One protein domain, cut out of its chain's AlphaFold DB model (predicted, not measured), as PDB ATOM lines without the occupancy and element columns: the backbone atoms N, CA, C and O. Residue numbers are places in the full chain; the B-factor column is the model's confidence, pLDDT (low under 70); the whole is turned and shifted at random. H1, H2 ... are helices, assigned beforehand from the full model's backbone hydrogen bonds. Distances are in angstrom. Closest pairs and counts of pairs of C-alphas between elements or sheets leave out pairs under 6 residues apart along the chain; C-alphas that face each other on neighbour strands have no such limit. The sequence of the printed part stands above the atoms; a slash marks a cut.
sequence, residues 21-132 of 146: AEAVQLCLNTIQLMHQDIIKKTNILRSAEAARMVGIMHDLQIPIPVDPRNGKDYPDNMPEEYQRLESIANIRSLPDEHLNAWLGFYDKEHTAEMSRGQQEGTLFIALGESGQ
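This is residues 21 to 132 of the 146 residues of an uncharacterized protein of Kwoniella mangroviensis CBS 10435 (UniProt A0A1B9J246). One very long helix, H1, sticks out at its first part, residues 21 to 43, as a free arm from a small compact body. In that body H4 crosses the later part of H1 and packs on H2 and H3, and the long link of residues 60 to 87 loops round the outside. The printed part has 112 residues with four named helices, in the order H1, H2, H3, H4, and no named strand; its class is all helix. The whole is loose, with a radius of gyration of the C-alphas of 17.6 A, and elongated, spanning 61 by 32 by 25 A.

H1, residues 21 to 59, begins at C-alpha 21 at (72.485, 48.118, -27.621) and runs 57.4 A to C-alpha 59 at (46.470, 29.287, 19.903). H4, residues 116 to 132, is 25.0 A long and ends at C-alpha 132 at (38.383, 42.198, 4.844). H3 is residues 96 to 105, 14.2 A, and H2 is residues 88 to 93, 8.5 A.

H1, with residues 47 to 54 alone, touches H4, about perpendicular at 80 degrees; the closest C-alphas, of Ala 51 and Gly 121, are 5.8 A apart. H4 is the hub. It touches H3 at a shallow tilt of 31 degrees, the same way, closest at the C-alphas of Leu 103 and Leu 123, 5.7 A. It touches H2, with residues 120 to 124 alone, at a steep tilt of 42 degrees, opposite ways, closest at the C-alphas of Ile 91 and Glu 120, 6.3 A. H1 and H3 are apart. Every O i to N i+4 pair is within hydrogen-bond range in H1, H2 and H3; in H4 11 of 13 are.

The farthest C-alphas, of Ala 21 and Glu 80, are 61.6 A apart. The printed part has no cut. The link from H1 to H2 is long, with 28 residues. Mean pLDDT of the printed part is 75.3; residues 42 to 59, 62 to 72 and 128 to 132 are among those under 70.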
ATOM      1  N   ALA A  21      73.727  48.879 -27.520       77.25
ATOM      2  CA  ALA A  21      72.485  48.118 -27.621       77.25
ATOM      3  C   ALA A  21      72.527  46.789 -26.840       77.25
ATOM      4  O   ALA A  21      71.566  46.455 -26.147       77.25
ATOM      5  N   GLU A  22      73.633  46.046 -26.903       83.38
ATOM      6  CA  GLU A  22      73.782  44.773 -26.185       83.38
ATOM      7  C   GLU A  22      73.902  44.988 -24.673       83.38
ATOM      8  O   GLU A  22      73.304  44.244 -23.894       83.38
ATOM      9  N   ALA A  23      74.595  46.050 -24.253       79.75
ATOM     10  CA  ALA A  23      74.666  46.448 -22.850       79.75
ATOM     11  C   ALA A  23      73.277  46.817 -22.295       79.75
ATOM     12  O   ALA A  23      72.900  46.371 -21.208       79.75
ATOM     13  N   VAL A  24      72.474  47.567 -23.062       83.94
ATOM     14  CA  VAL A  24      71.090  47.906 -22.687       83.94
ATOM     15  C   VAL A  24      70.214  46.654 -22.601       83.94
ATOM     16  O   VAL A  24      69.475  46.498 -21.627       83.94
ATOM     17  N   GLN A  25      70.315  45.731 -23.560       87.56
ATOM     18  CA  GLN A  25      69.524  44.499 -23.543       87.56
ATOM     19  C   GLN A  25      69.885  43.597 -22.354       87.56
ATOM     20  O   GLN A  25      68.998  43.028 -21.713       87.56
ATOM     21  N   LEU A  26      71.173  43.498 -22.017       86.75
ATOM     22  CA  LEU A  26      71.633  42.759 -20.844       86.75
ATOM     23  C   LEU A  26      71.092  43.375 -19.545       86.75
ATOM     24  O   LEU A  26      70.613  42.648 -18.669       86.75
ATOM     25  N   CYS A  27      71.100  44.708 -19.437       86.62
ATOM     26  CA  CYS A  27      70.482  45.424 -18.322       86.62
ATOM     27  C   CYS A  27      68.982  45.118 -18.208       86.62
ATOM     28  O   CYS A  27      68.517  44.790 -17.117       86.62
ATOM     29  N   LEU A  28      68.233  45.169 -19.313       90.38
ATOM     30  CA  LEU A  28      66.793  44.882 -19.321       90.38
ATOM     31  C   LEU A  28      66.486  43.447 -18.877       90.38
ATOM     32  O   LEU A  28      65.630  43.244 -18.012       90.38
ATOM     33  N   ASN A  29      67.228  42.464 -19.394       90.19
ATOM     34  CA  ASN A  29      67.073  41.062 -18.998       90.19
ATOM     35  C   ASN A  29      67.371  40.870 -17.503       90.19
ATOM     36  O   ASN A  29      66.645  40.168 -16.800       90.19
ATOM     37  N   THR A  30      68.411  41.536 -16.993       91.19
ATOM     38  CA  THR A  30      68.773  41.476 -15.569       91.19
ATOM     39  C   THR A  30      67.684  42.098 -14.694       91.19
ATOM     40  O   THR A  30      67.316  41.523 -13.671       91.19
ATOM     41  N   ILE A  31      67.109  43.233 -15.109       91.00
ATOM     42  CA  ILE A  31      65.985  43.874 -14.411       91.00
ATOM     43  C   ILE A  31      64.765  42.950 -14.373       91.00
ATOM     44  O   ILE A  31      64.151  42.811 -13.316       91.00
ATOM     45  N   GLN A  32      64.434  42.271 -15.476       88.25
ATOM     46  CA  GLN A  32      63.337  41.298 -15.500       88.25
ATOM     47  C   GLN A  32      63.574  40.126 -14.544       88.25
ATOM     48  O   GLN A  32      62.662  39.752 -13.808       88.25
ATOM     49  N   LEU A  33      64.788  39.572 -14.511       88.00
ATOM     50  CA  LEU A  33      65.129  38.491 -13.585       88.00
ATOM     51  C   LEU A  33      65.027  38.944 -12.123       88.00
ATOM     52  O   LEU A  33      64.429  38.243 -11.309       88.00
ATOM     53  N   MET A  34      65.539  40.137 -11.798       86.69
ATOM     54  CA  MET A  34      65.406  40.714 -10.455       86.69
ATOM     55  C   MET A  34      63.940  40.946 -10.080       86.69
ATOM     56  O   MET A  34      63.543  40.655  -8.957       86.69
ATOM     57  N   HIS A  35      63.121  41.433 -11.013       86.62
ATOM     58  CA  HIS A  35      61.693  41.639 -10.786       86.62
ATOM     59  C   HIS A  35      60.970  40.325 -10.454       86.62
ATOM     60  O   HIS A  35      60.226  40.263  -9.475       86.62
ATOM     61  N   GLN A  36      61.239  39.262 -11.218       81.12
ATOM     62  CA  GLN A  36      60.680  37.931 -10.963       81.12
ATOM     63  C   GLN A  36      61.125  37.370  -9.604       81.12
ATOM     64  O   GLN A  36      60.309  36.831  -8.853       81.12
ATOM     65  N   ASP A  37      62.399  37.541  -9.243       85.19
ATOM     66  CA  ASP A  37      62.920  37.089  -7.950       85.19
ATOM     67  C   ASP A  37      62.305  37.865  -6.771       85.19
ATOM     68  O   ASP A  37      61.938  37.266  -5.756       85.19
ATOM     69  N   ILE A  38      62.102  39.181  -6.917       82.88
ATOM     70  CA  ILE A  38      61.409  40.009  -5.918       82.88
ATOM     71  C   ILE A  38      59.978  39.510  -5.716       82.88
ATOM     72  O   ILE A  38      59.596  39.257  -4.574       82.88
ATOM     73  N   ILE A  39      59.210  39.300  -6.792       76.38
ATOM     74  CA  ILE A  39      57.837  38.772  -6.699       76.38
ATOM     75  C   ILE A  39      57.827  37.440  -5.944       76.38
ATOM     76  O   ILE A  39      57.052  37.262  -4.999       76.38
ATOM     77  N   LYS A  40      58.727  36.520  -6.306       67.50
ATOM     78  CA  LYS A  40      58.836  35.214  -5.652       67.50
ATOM     79  C   LYS A  40      59.123  35.351  -4.154       67.50
ATOM     80  O   LYS A  40      58.459  34.705  -3.343       67.50
ATOM     81  N   LYS A  41      60.078  36.200  -3.766       72.00
ATOM     82  CA  LYS A  41      60.421  36.439  -2.353       72.00
ATOM     83  C   LYS A  41      59.277  37.092  -1.584       72.00
ATOM     84  O   LYS A  41      59.007  36.679  -0.459       72.00
ATOM     85  N   THR A  42      58.587  38.061  -2.180       69.19
ATOM     86  CA  THR A  42      57.416  38.701  -1.569       69.19
ATOM     87  C   THR A  42      56.303  37.687  -1.314       69.19
ATOM     88  O   THR A  42      55.735  37.681  -0.224       69.19
ATOM     89  N   ASN A  43      56.042  36.782  -2.261       59.44
ATOM     90  CA  ASN A  43      55.057  35.715  -2.077       59.44
ATOM     91  C   ASN A  43      55.462  34.757  -0.945       59.44
ATOM     92  O   ASN A  43      54.640  34.466  -0.081       59.44
ATOM     93  N   ILE A  44      56.734  34.343  -0.883       63.34
ATOM     94  CA  ILE A  44      57.248  33.499   0.212       63.34
ATOM     95  C   ILE A  44      57.069  34.182   1.574       63.34
ATOM     96  O   ILE A  44      56.620  33.545   2.526       63.34
ATOM     97  N   LEU A  45      57.401  35.474   1.677       68.56
ATOM     98  CA  LEU A  45      57.248  36.241   2.917       68.56
ATOM     99  C   LEU A  45      55.782  36.339   3.343       68.56
ATOM    100  O   LEU A  45      55.483  36.072   4.505       68.56
ATOM    101  N   ARG A  46      54.877  36.640   2.403       63.69
ATOM    102  CA  ARG A  46      53.433  36.695   2.662       63.69
ATOM    103  C   ARG A  46      52.909  35.351   3.171       63.69
ATOM    104  O   ARG A  46      52.201  35.319   4.173       63.69
ATOM    105  N   SER A  47      53.306  34.243   2.545       54.53
ATOM    106  CA  SER A  47      52.934  32.900   3.005       54.53
ATOM    107  C   SER A  47      53.488  32.587   4.399       54.53
ATOM    108  O   SER A  47      52.780  32.018   5.227       54.53
ATOM    109  N   ALA A  48      54.733  32.975   4.693       56.31
ATOM    110  CA  ALA A  48      55.349  32.751   6.002       56.31
ATOM    111  C   ALA A  48      54.727  33.613   7.116       56.31
ATOM    112  O   ALA A  48      54.680  33.199   8.275       56.31
ATOM    113  N   GLU A  49      54.278  34.823   6.793       63.34
ATOM    114  CA  GLU A  49      53.565  35.701   7.720       63.34
ATOM    115  C   GLU A  49      52.148  35.194   7.988       63.34
ATOM    116  O   GLU A  49      51.755  35.073   9.147       63.34
ATOM    117  N   ALA A  50      51.435  34.765   6.948       57.50
ATOM    118  CA  ALA A  50      50.145  34.112   7.100       57.50
ATOM    119  C   ALA A  50      50.235  32.841   7.951       57.50
ATOM    120  O   ALA A  50      49.454  32.679   8.882       57.50
ATOM    121  N   ALA A  51      51.235  31.984   7.715       53.94
ATOM    122  CA  ALA A  51      51.475  30.793   8.532       53.94
ATOM    123  C   ALA A  51      51.776  31.127  10.008       53.94
ATOM    124  O   ALA A  51      51.458  30.343  10.903       53.94
ATOM    125  N   ARG A  52      52.362  32.300  10.290       61.47
ATOM    126  CA  ARG A  52      52.554  32.790  11.663       61.47
ATOM    127  C   ARG A  52      51.259  33.311  12.279       61.47
ATOM    128  O   ARG A  52      50.954  32.933  13.407       61.47
ATOM    129  N   MET A  53      50.483  34.120  11.554       62.69
ATOM    130  CA  MET A  53      49.162  34.579  12.017       62.69
ATOM    131  C   MET A  53      48.226  33.399  12.287       62.69
ATOM    132  O   MET A  53      47.518  33.400  13.286       62.69
ATOM    133  N   VAL A  54      48.305  32.359  11.460       57.50
ATOM    134  CA  VAL A  54      47.654  31.061  11.651       57.50
ATOM    135  C   VAL A  54      47.971  30.445  13.011       57.50
ATOM    136  O   VAL A  54      47.052  30.047  13.723       57.50
ATOM    137  N   GLY A  55      49.257  30.347  13.370       55.66
ATOM    138  CA  GLY A  55      49.665  29.766  14.650       55.66
ATOM    139  C   GLY A  55      49.060  30.546  15.814       55.66
ATOM    140  O   GLY A  55      48.476  29.962  16.719       55.66
ATOM    141  N   ILE A  56      49.084  31.875  15.712       66.50
ATOM    142  CA  ILE A  56      48.509  32.773  16.716       66.50
ATOM    143  C   ILE A  56      46.982  32.615  16.804       66.50
ATOM    144  O   ILE A  56      46.450  32.488  17.900       66.50
ATOM    145  N   MET A  57      46.259  32.597  15.680       63.03
ATOM    146  CA  MET A  57      44.795  32.446  15.671       63.03
ATOM    147  C   MET A  57      44.352  31.085  16.213       63.03
ATOM    148  O   MET A  57      43.373  31.023  16.954       63.03
ATOM    149  N   HIS A  58      45.089  30.017  15.892       59.72
ATOM    150  CA  HIS A  58      44.874  28.688  16.461       59.72
ATOM    151  C   HIS A  58      45.052  28.695  17.983       59.72
ATOM    152  O   HIS A  58      44.167  28.241  18.706       59.72
ATOM    153  N   ASP A  59      46.164  29.248  18.470       68.31
ATOM    154  CA  ASP A  59      46.470  29.287  19.903       68.31
ATOM    155  C   ASP A  59      45.455  30.134  20.685       68.31
ATOM    156  O   ASP A  59      45.154  29.845  21.843       68.31
ATOM    157  N   LEU A  60      44.881  31.148  20.032       72.38
ATOM    158  CA  LEU A  60      43.844  32.015  20.585       72.38
ATOM    159  C   LEU A  60      42.408  31.517  20.337       72.38
ATOM    160  O   LEU A  60      41.470  32.187  20.763       72.38
ATOM    161  N   GLN A  61      42.221  30.371  19.669       71.12
ATOM    162  CA  GLN A  61      40.908  29.810  19.302       71.12
ATOM    163  C   GLN A  61      40.001  30.804  18.551       71.12
ATOM    164  O   GLN A  61      38.779  30.795  18.702       71.12
ATOM    165  N   ILE A  62      40.597  31.684  17.744       59.97
ATOM    166  CA  ILE A  62      39.851  32.664  16.953       59.97
ATOM    167  C   ILE A  62      39.277  31.946  15.721       59.97
ATOM    168  O   ILE A  62      40.056  31.372  14.952       59.97
ATOM    169  N   PRO A  63      37.945  31.966  15.509       57.72
ATOM    170  CA  PRO A  63      37.321  31.305  14.369       57.72
ATOM    171  C   PRO A  63      37.700  31.993  13.057       57.72
ATOM    172  O   PRO A  63      37.877  33.214  12.999       57.72
ATOM    173  N   ILE A  64      37.800  31.203  11.991       60.25
ATOM    174  CA  ILE A  64      38.039  31.723  10.645       60.25
ATOM    175  C   ILE A  64      36.698  32.233  10.088       60.25
ATOM    176  O   ILE A  64      35.732  31.468  10.069       60.25
ATOM    177  N   PRO A  65      36.591  33.500   9.647       54.97
ATOM    178  CA  PRO A  65      35.378  33.978   8.997       54.97
ATOM    179  C   PRO A  65      35.169  33.244   7.664       54.97
ATOM    180  O   PRO A  65      36.074  33.182   6.836       54.97
ATOM    181  N   VAL A  66      33.973  32.686   7.465       53.66
ATOM    182  CA  VAL A  66      33.558  32.069   6.197       53.66
ATOM    183  C   VAL A  66      32.962  33.171   5.324       53.66
ATOM    184  O   VAL A  66      31.968  33.777   5.721       53.66
ATOM    185  N   ASP A  67      33.560  33.454   4.165       57.69
ATOM    186  CA  ASP A  67      32.967  34.363   3.173       57.69
ATOM    187  C   ASP A  67      32.456  33.558   1.967       57.69
ATOM    188  O   ASP A  67      33.260  32.890   1.293       57.69
ATOM    189  N   PRO A  68      31.142  33.596   1.687       57.16
ATOM    190  CA  PRO A  68      30.566  32.977   0.505       57.16
ATOM    191  C   PRO A  68      31.099  33.635  -0.772       57.16
ATOM    192  O   PRO A  68      31.027  34.852  -0.944       57.16
ATOM    193  N   ARG A  69      31.554  32.834  -1.741       58.88
ATOM    194  CA  ARG A  69      31.988  33.330  -3.058       58.88
ATOM    195  C   ARG A  69      31.012  32.889  -4.139       58.88
ATOM    196  O   ARG A  69      30.562  31.748  -4.164       58.88
ATOM    197  N   ASN A  70      30.682  33.795  -5.061       55.41
ATOM    198  CA  ASN A  70      29.741  33.536  -6.164       55.41
ATOM    199  C   ASN A  70      28.350  33.042  -5.701       55.41
ATOM    200  O   ASN A  70      27.693  32.285  -6.415       55.41
ATOM    201  N   GLY A  71      27.906  33.446  -4.502       59.38
ATOM    202  CA  GLY A  71      26.627  33.014  -3.920       59.38
ATOM    203  C   GLY A  71      26.604  31.562  -3.431       59.38
ATOM    204  O   GLY A  71      25.523  31.037  -3.172       59.38
ATOM    205  N   LYS A  72      27.770  30.911  -3.327       68.88
ATOM    206  CA  LYS A  72      27.941  29.584  -2.733       68.88
ATOM    207  C   LYS A  72      28.810  29.691  -1.487       68.88
ATOM    208  O   LYS A  72      29.765  30.464  -1.459       68.88
ATOM    209  N   ASP A  73      28.507  28.871  -0.491       76.88
ATOM    210  CA  ASP A  73      29.291  28.801   0.744       76.88
ATOM    211  C   ASP A  73      30.500  27.856   0.611       76.88
ATOM    212  O   ASP A  73      31.402  27.887   1.442       76.88
ATOM    213  N   TYR A  74      30.527  27.007  -0.429       85.44
ATOM    214  CA  TYR A  74      31.530  25.953  -0.626       85.44
ATOM    215  C   TYR A  74      31.667  25.513  -2.105       85.44
ATOM    216  O   TYR A  74      30.788  25.813  -2.924       85.44
ATOM    217  N   PRO A  75      32.748  24.785  -2.471       88.44
ATOM    218  CA  PRO A  75      32.964  24.262  -3.825       88.44
ATOM    219  C   PRO A  75      31.928  23.209  -4.243       88.44
ATOM    220  O   PRO A  75      31.375  22.487  -3.412       88.44
ATOM    221  N   ASP A  76      31.706  23.060  -5.549       85.88
ATOM    222  CA  ASP A  76      30.788  22.044  -6.074       85.88
ATOM    223  C   ASP A  76      31.228  20.620  -5.696       85.88
ATOM    224  O   ASP A  76      32.409  20.280  -5.766       85.88
ATOM    225  N   ASN A  77      30.260  19.777  -5.323       85.81
ATOM    226  CA  ASN A  77      30.461  18.393  -4.867       85.81
ATOM    227  C   ASN A  77      31.304  18.233  -3.584       85.81
ATOM    228  O   ASN A  77      31.769  17.130  -3.304       85.81
ATOM    229  N   MET A  78      31.489  19.293  -2.788       91.50
ATOM    230  CA  MET A  78      32.175  19.192  -1.499       91.50
ATOM    231  C   MET A  78      31.344  18.359  -0.502       91.50
ATOM    232  O   MET A  78      30.193  18.728  -0.236       91.50
ATOM    233  N   PRO A  79      31.886  17.270   0.082       90.19
ATOM    234  CA  PRO A  79      31.196  16.507   1.122       90.19
ATOM    235  C   PRO A  79      30.864  17.374   2.339       90.19
ATOM    236  O   PRO A  79      31.649  18.248   2.703       90.19
ATOM    237  N   GLU A  80      29.725  17.119   2.990       86.62
ATOM    238  CA  GLU A  80      29.204  17.948   4.094       86.62
ATOM    239  C   GLU A  80      30.222  18.139   5.234       86.62
ATOM    240  O   GLU A  80      30.396  19.244   5.745       86.62
ATOM    241  N   GLU A  81      30.975  17.088   5.560       86.12
ATOM    242  CA  GLU A  81      32.050  17.098   6.561       86.12
ATOM    243  C   GLU A  81      33.226  18.041   6.236       86.12
ATOM    244  O   GLU A  81      33.943  18.460   7.145       86.12
ATOM    245  N   TYR A  82      33.397  18.424   4.968       89.31
ATOM    246  CA  TYR A  82      34.468  19.304   4.482       89.31
ATOM    247  C   TYR A  82      33.974  20.680   4.016       89.31
ATOM    248  O   TYR A  82      34.777  21.514   3.585       89.31
ATOM    249  N   GLN A  83      32.669  20.947   4.113       87.12
ATOM    250  CA  GLN A  83      32.093  22.258   3.795       87.12
ATOM    251  C   GLN A  83      32.394  23.303   4.877       87.12
ATOM    252  O   GLN A  83      32.387  24.497   4.593       87.12
ATOM    253  N   ARG A  84      32.669  22.877   6.118       82.25
ATOM    254  CA  ARG A  84      32.895  23.782   7.254       82.25
ATOM    255  C   ARG A  84      34.377  23.908   7.588       82.25
ATOM    256  O   ARG A  84      34.965  23.030   8.216       82.25
ATOM    257  N   LEU A  85      34.971  25.035   7.200       79.75
ATOM    258  CA  LEU A  85      36.370  25.379   7.480       79.75
ATOM    259  C   LEU A  85      36.484  26.418   8.603       79.75
ATOM    260  O   LEU A  85      37.009  27.509   8.416       79.75
ATOM    261  N   GLU A  86      35.980  26.071   9.786       71.62
ATOM    262  CA  GLU A  86      35.913  26.984  10.940       71.62
ATOM    263  C   GLU A  86      37.258  27.116  11.682       71.62
ATOM    264  O   GLU A  86      37.480  28.072  12.429       71.62
ATOM    265  N   SER A  87      38.175  26.167  11.468       70.44
ATOM    266  CA  SER A  87      39.493  26.129  12.100       70.44
ATOM    267  C   SER A  87      40.578  25.613  11.157       70.44
ATOM    268  O   SER A  87      40.312  24.921  10.171       70.44
ATOM    269  N   ILE A  88      41.846  25.857  11.505       72.44
ATOM    270  CA  ILE A  88      42.955  25.260  10.755       72.44
ATOM    271  C   ILE A  88      42.994  23.732  10.860       72.44
ATOM    272  O   ILE A  88      43.482  23.067   9.949       72.44
ATOM    273  N   ALA A  89      42.466  23.152  11.940       75.62
ATOM    274  CA  ALA A  89      42.364  21.703  12.047       75.62
ATOM    275  C   ALA A  89      41.454  21.139  10.944       75.62
ATOM    276  O   ALA A  89      41.797  20.119  10.351       75.62
ATOM    277  N   ASN A  90      40.371  21.848  10.594       81.75
ATOM    278  CA  ASN A  90      39.509  21.473   9.471       81.75
ATOM    279  C   ASN A  90      40.276  21.525   8.145       81.75
ATOM    280  O   ASN A  90      40.250  20.551   7.398       81.75
ATOM    281  N   ILE A  91      41.044  22.594   7.898       84.75
ATOM    282  CA  ILE A  91      41.879  22.724   6.689       84.75
ATOM    283  C   ILE A  91      42.903  21.583   6.600       84.75
ATOM    284  O   ILE A  91      43.019  20.927   5.570       84.75
ATOM    285  N   ARG A  92      43.611  21.291   7.697       84.38
ATOM    286  CA  ARG A  92      44.605  20.207   7.763       84.38
ATOM    287  C   ARG A  92      43.997  18.823   7.580       84.38
ATOM    288  O   ARG A  92      44.692  17.922   7.121       84.38
ATOM    289  N   SER A  93      42.727  18.651   7.943       88.94
ATOM    290  CA  SER A  93      42.002  17.390   7.776       88.94
ATOM    291  C   SER A  93      41.500  17.150   6.350       88.94
ATOM    292  O   SER A  93      41.088  16.031   6.051       88.94
ATOM    293  N   LEU A  94      41.553  18.157   5.465       91.69
ATOM    294  CA  LEU A  94      41.087  18.025   4.086       91.69
ATOM    295  C   LEU A  94      41.938  17.010   3.306       91.69
ATOM    296  O   LEU A  94      43.159  17.159   3.229       91.69
ATOM    297  N   PRO A  95      41.331  16.022   2.640       94.25
ATOM    298  CA  PRO A  95      41.978  15.303   1.551       94.25
ATOM    299  C   PRO A  95      42.548  16.274   0.503       94.25
ATOM    300  O   PRO A  95      41.966  17.334   0.266       94.25
ATOM    301  N   ASP A  96      43.667  15.913  -0.139       90.81
ATOM    302  CA  ASP A  96      44.339  16.771  -1.137       90.81
ATOM    303  C   ASP A  96      43.377  17.243  -2.242       90.81
ATOM    304  O   ASP A  96      43.411  18.399  -2.658       90.81
ATOM    305  N   GLU A  97      42.465  16.371  -2.680       92.31
ATOM    306  CA  GLU A  97      41.434  16.696  -3.672       92.31
ATOM    307  C   GLU A  97      40.529  17.852  -3.217       92.31
ATOM    308  O   GLU A  97      40.289  18.798  -3.968       92.31
ATOM    309  N   HIS A  98      40.061  17.813  -1.969       93.81
ATOM    310  CA  HIS A  98      39.171  18.832  -1.416       93.81
ATOM    311  C   HIS A  98      39.915  20.127  -1.087       93.81
ATOM    312  O   HIS A  98      39.362  21.211  -1.265       93.81
ATOM    313  N   LEU A  99      41.182  20.028  -0.679       90.81
ATOM    314  CA  LEU A  99      42.063  21.183  -0.522       90.81
ATOM    315  C   LEU A  99      42.232  21.932  -1.853       90.81
ATOM    316  O   LEU A  99      42.047  23.149  -1.903       90.81
ATOM    317  N   ASN A 100      42.492  21.210  -2.945       90.19
ATOM    318  CA  ASN A 100      42.605  21.802  -4.279       90.19
ATOM    319  C   ASN A 100      41.272  22.395  -4.764       90.19
ATOM    320  O   ASN A 100      41.261  23.479  -5.348       90.19
ATOM    321  N   ALA A 101      40.141  21.736  -4.484       90.25
ATOM    322  CA  ALA A 101      38.814  22.262  -4.814       90.25
ATOM    323  C   ALA A 101      38.527  23.595  -4.100       90.25
ATOM    324  O   ALA A 101      38.037  24.540  -4.720       90.25
ATOM    325  N   TRP A 102      38.889  23.702  -2.821       89.38
ATOM    326  CA  TRP A 102      38.784  24.942  -2.053       89.38
ATOM    327  C   TRP A 102      39.715  26.048  -2.569       89.38
ATOM    328  O   TRP A 102      39.304  27.204  -2.675       89.38
ATOM    329  N   LEU A 103      40.950  25.712  -2.949       88.00
ATOM    330  CA  LEU A 103      41.872  26.672  -3.566       88.00
ATOM    331  C   LEU A 103      41.350  27.180  -4.916       88.00
ATOM    332  O   LEU A 103      41.389  28.384  -5.171       88.00
ATOM    333  N   GLY A 104      40.802  26.287  -5.746       86.25
ATOM    334  CA  GLY A 104      40.155  26.646  -7.009       86.25
ATOM    335  C   GLY A 104      38.919  27.527  -6.811       86.25
ATOM    336  O   GLY A 104      38.732  28.501  -7.533       86.25
ATOM    337  N   PHE A 105      38.112  27.254  -5.784       87.00
ATOM    338  CA  PHE A 105      36.945  28.068  -5.433       87.00
ATOM    339  C   PHE A 105      37.312  29.520  -5.082       87.00
ATOM    340  O   PHE A 105      36.637  30.468  -5.499       87.00
ATOM    341  N   TYR A 106      38.436  29.714  -4.392       80.88
ATOM    342  CA  TYR A 106      38.976  31.038  -4.093       80.88
ATOM    343  C   TYR A 106      39.877  31.627  -5.188       80.88
ATOM    344  O   TYR A 106      40.457  32.695  -4.979       80.88
ATOM    345  N   ASP A 107      39.938  31.003  -6.371       79.50
ATOM    346  CA  ASP A 107      40.788  31.424  -7.495       79.50
ATOM    347  C   ASP A 107      42.245  31.654  -7.054       79.50
ATOM    348  O   ASP A 107      42.904  32.632  -7.410       79.50
ATOM    349  N   LYS A 108      42.728  30.783  -6.159       79.69
ATOM    350  CA  LYS A 108      44.103  30.822  -5.681       79.69
ATOM    351  C   LYS A 108      44.948  29.921  -6.559       79.69
ATOM    352  O   LYS A 108      44.793  28.695  -6.556       79.69
ATOM    353  N   GLU A 109      45.876  30.547  -7.273       73.69
ATOM    354  CA  GLU A 109      46.928  29.832  -7.980       73.69
ATOM    355  C   GLU A 109      47.670  28.926  -6.995       73.69
ATOM    356  O   GLU A 109      48.236  29.375  -5.995       73.69
ATOM    357  N   HIS A 110      47.646  27.630  -7.285       74.44
ATOM    358  CA  HIS A 110      48.426  26.634  -6.580       74.44
ATOM    359  C   HIS A 110      49.114  25.757  -7.617       74.44
ATOM    360  O   HIS A 110      48.484  25.222  -8.527       74.44
ATOM    361  N   THR A 111      50.437  25.663  -7.526       71.44
ATOM    362  CA  THR A 111      51.223  24.839  -8.445       71.44
ATOM    363  C   THR A 111      51.412  23.447  -7.853       71.44
ATOM    364  O   THR A 111      51.413  23.276  -6.634       71.44
ATOM    365  N   ALA A 112      51.629  22.443  -8.709       67.75
ATOM    366  CA  ALA A 112      51.955  21.082  -8.269       67.75
ATOM    367  C   ALA A 112      53.255  21.011  -7.437       67.75
ATOM    368  O   ALA A 112      53.493  20.033  -6.738       67.75
ATOM    369  N   GLU A 113      54.094  22.048  -7.511       71.69
ATOM    370  CA  GLU A 113      55.335  22.170  -6.742       71.69
ATOM    371  C   GLU A 113      55.115  22.721  -5.325       71.69
ATOM    372  O   GLU A 113      56.035  22.684  -4.503       71.69
ATOM    373  N   MET A 114      53.925  23.249  -5.013       77.44
ATOM    374  CA  MET A 114      53.619  23.708  -3.663       77.44
ATOM    375  C   MET A 114      53.517  22.523  -2.707       77.44
ATOM    376  O   MET A 114      52.749  21.588  -2.918       77.44
ATOM    377  N   SER A 115      54.252  22.603  -1.600       82.75
ATOM    378  CA  SER A 115      54.053  21.691  -0.478       82.75
ATOM    379  C   SER A 115      52.649  21.848   0.104       82.75
ATOM    380  O   SER A 115      52.071  22.940   0.104       82.75
ATOM    381  N   ARG A 116      52.127  20.770   0.689       83.81
ATOM    382  CA  ARG A 116      50.807  20.771   1.327       83.81
ATOM    383  C   ARG A 116      50.641  21.889   2.363       83.81
ATOM    384  O   ARG A 116      49.653  22.609   2.336       83.81
ATOM    385  N   GLY A 117      51.643  22.125   3.211       76.88
ATOM    386  CA  GLY A 117      51.591  23.223   4.185       76.88
ATOM    387  C   GLY A 117      51.480  24.617   3.544       76.88
ATOM    388  O   GLY A 117      50.862  25.511   4.118       76.88
ATOM    389  N   GLN A 118      52.029  24.813   2.339       75.69
ATOM    390  CA  GLN A 118      51.851  26.060   1.587       75.69
ATOM    391  C   GLN A 118      50.436  26.174   1.013       75.69
ATOM    392  O   GLN A 118      49.870  27.261   1.044       75.69
ATOM    393  N   GLN A 119      49.857  25.075   0.525       82.44
ATOM    394  CA  GLN A 119      48.473  25.031   0.042       82.44
ATOM    395  C   GLN A 119      47.473  25.331   1.169       82.44
ATOM    396  O   GLN A 119      46.604  26.185   1.008       82.44
ATOM    397  N   GLU A 120      47.651  24.704   2.335       83.38
ATOM    398  CA  GLU A 120      46.863  24.974   3.545       83.38
ATOM    399  C   GLU A 120      46.958  26.453   3.955       83.38
ATOM    400  O   GLU A 120      45.944  27.092   4.237       83.38
ATOM    401  N   GLY A 121      48.171  27.019   3.932       76.44
ATOM    402  CA  GLY A 121      48.398  28.438   4.205       76.44
ATOM    403  C   GLY A 121      47.698  29.354   3.200       76.44
ATOM    404  O   GLY A 121      47.053  30.320   3.599       76.44
ATOM    405  N   THR A 122      47.770  29.042   1.904       82.31
ATOM    406  CA  THR A 122      47.087  29.807   0.851       82.31
ATOM    407  C   THR A 122      45.568  29.770   1.008       82.31
ATOM    408  O   THR A 122      44.925  30.813   0.880       82.31
ATOM    409  N   LEU A 123      44.987  28.608   1.325       83.12
ATOM    410  CA  LEU A 123      43.549  28.492   1.573       83.12
ATOM    411  C   LEU A 123      43.135  29.284   2.818       83.12
ATOM    412  O   LEU A 123      42.139  30.000   2.793       83.12
ATOM    413  N   PHE A 124      43.925  29.223   3.886       76.00
ATOM    414  CA  PHE A 124      43.660  30.015   5.082       76.00
ATOM    415  C   PHE A 124      43.657  31.523   4.792       76.00
ATOM    416  O   PHE A 124      42.747  32.232   5.222       76.00
ATOM    417  N   ILE A 125      44.647  32.016   4.035       73.25
ATOM    418  CA  ILE A 125      44.686  33.419   3.594       73.25
ATOM    419  C   ILE A 125      43.420  33.753   2.811       73.25
ATOM    420  O   ILE A 125      42.818  34.786   3.063       73.25
ATOM    421  N   ALA A 126      43.003  32.885   1.889       77.31
ATOM    422  CA  ALA A 126      41.806  33.112   1.092       77.31
ATOM    423  C   ALA A 126      40.541  33.252   1.950       77.31
ATOM    424  O   ALA A 126      39.745  34.158   1.713       77.31
ATOM    425  N   LEU A 127      40.390  32.412   2.975       74.06
ATOM    426  CA  LEU A 127      39.285  32.504   3.931       74.06
ATOM    427  C   LEU A 127      39.347  33.822   4.734       74.06
ATOM    428  O   LEU A 127      38.335  34.495   4.899       74.06
ATOM    429  N   GLY A 128      40.541  34.245   5.168       61.84
ATOM    430  CA  GLY A 128      40.739  35.480   5.941       61.84
ATOM    431  C   GLY A 128      40.650  36.794   5.142       61.84
ATOM    432  O   GLY A 128      40.108  37.777   5.643       61.84
ATOM    433  N   GLU A 129      41.154  36.830   3.903       53.97
ATOM    434  CA  GLU A 129      41.087  37.991   2.993       53.97
ATOM    435  C   GLU A 129      39.642  38.355   2.655       53.97
ATOM    436  O   GLU A 129      39.291  39.527   2.528       53.97
ATOM    437  N   SER A 130      38.794  37.343   2.561       49.44
ATOM    438  CA  SER A 130      37.393  37.505   2.214       49.44
ATOM    439  C   SER A 130      36.601  38.182   3.360       49.44
ATOM    440  O   SER A 130      35.687  38.968   3.125       49.44
ATOM    441  N   GLY A 131      37.079  38.074   4.609       39.09
ATOM    442  CA  GLY A 131      36.591  38.872   5.742       39.09
ATOM    443  C   GLY A 131      36.963  40.367   5.707       39.09
ATOM    444  O   GLY A 131      36.311  41.171   6.374       39.09
ATOM    445  N   GLN A 132      37.973  40.784   4.928       39.25
ATOM    446  CA  GLN A 132      38.383  42.198   4.844       39.25
ATOM    447  C   GLN A 132      37.572  43.032   3.849       39.25
ATOM    448  O   GLN A 132      37.556  44.258   3.965       39.25
TER     449      GLN A 132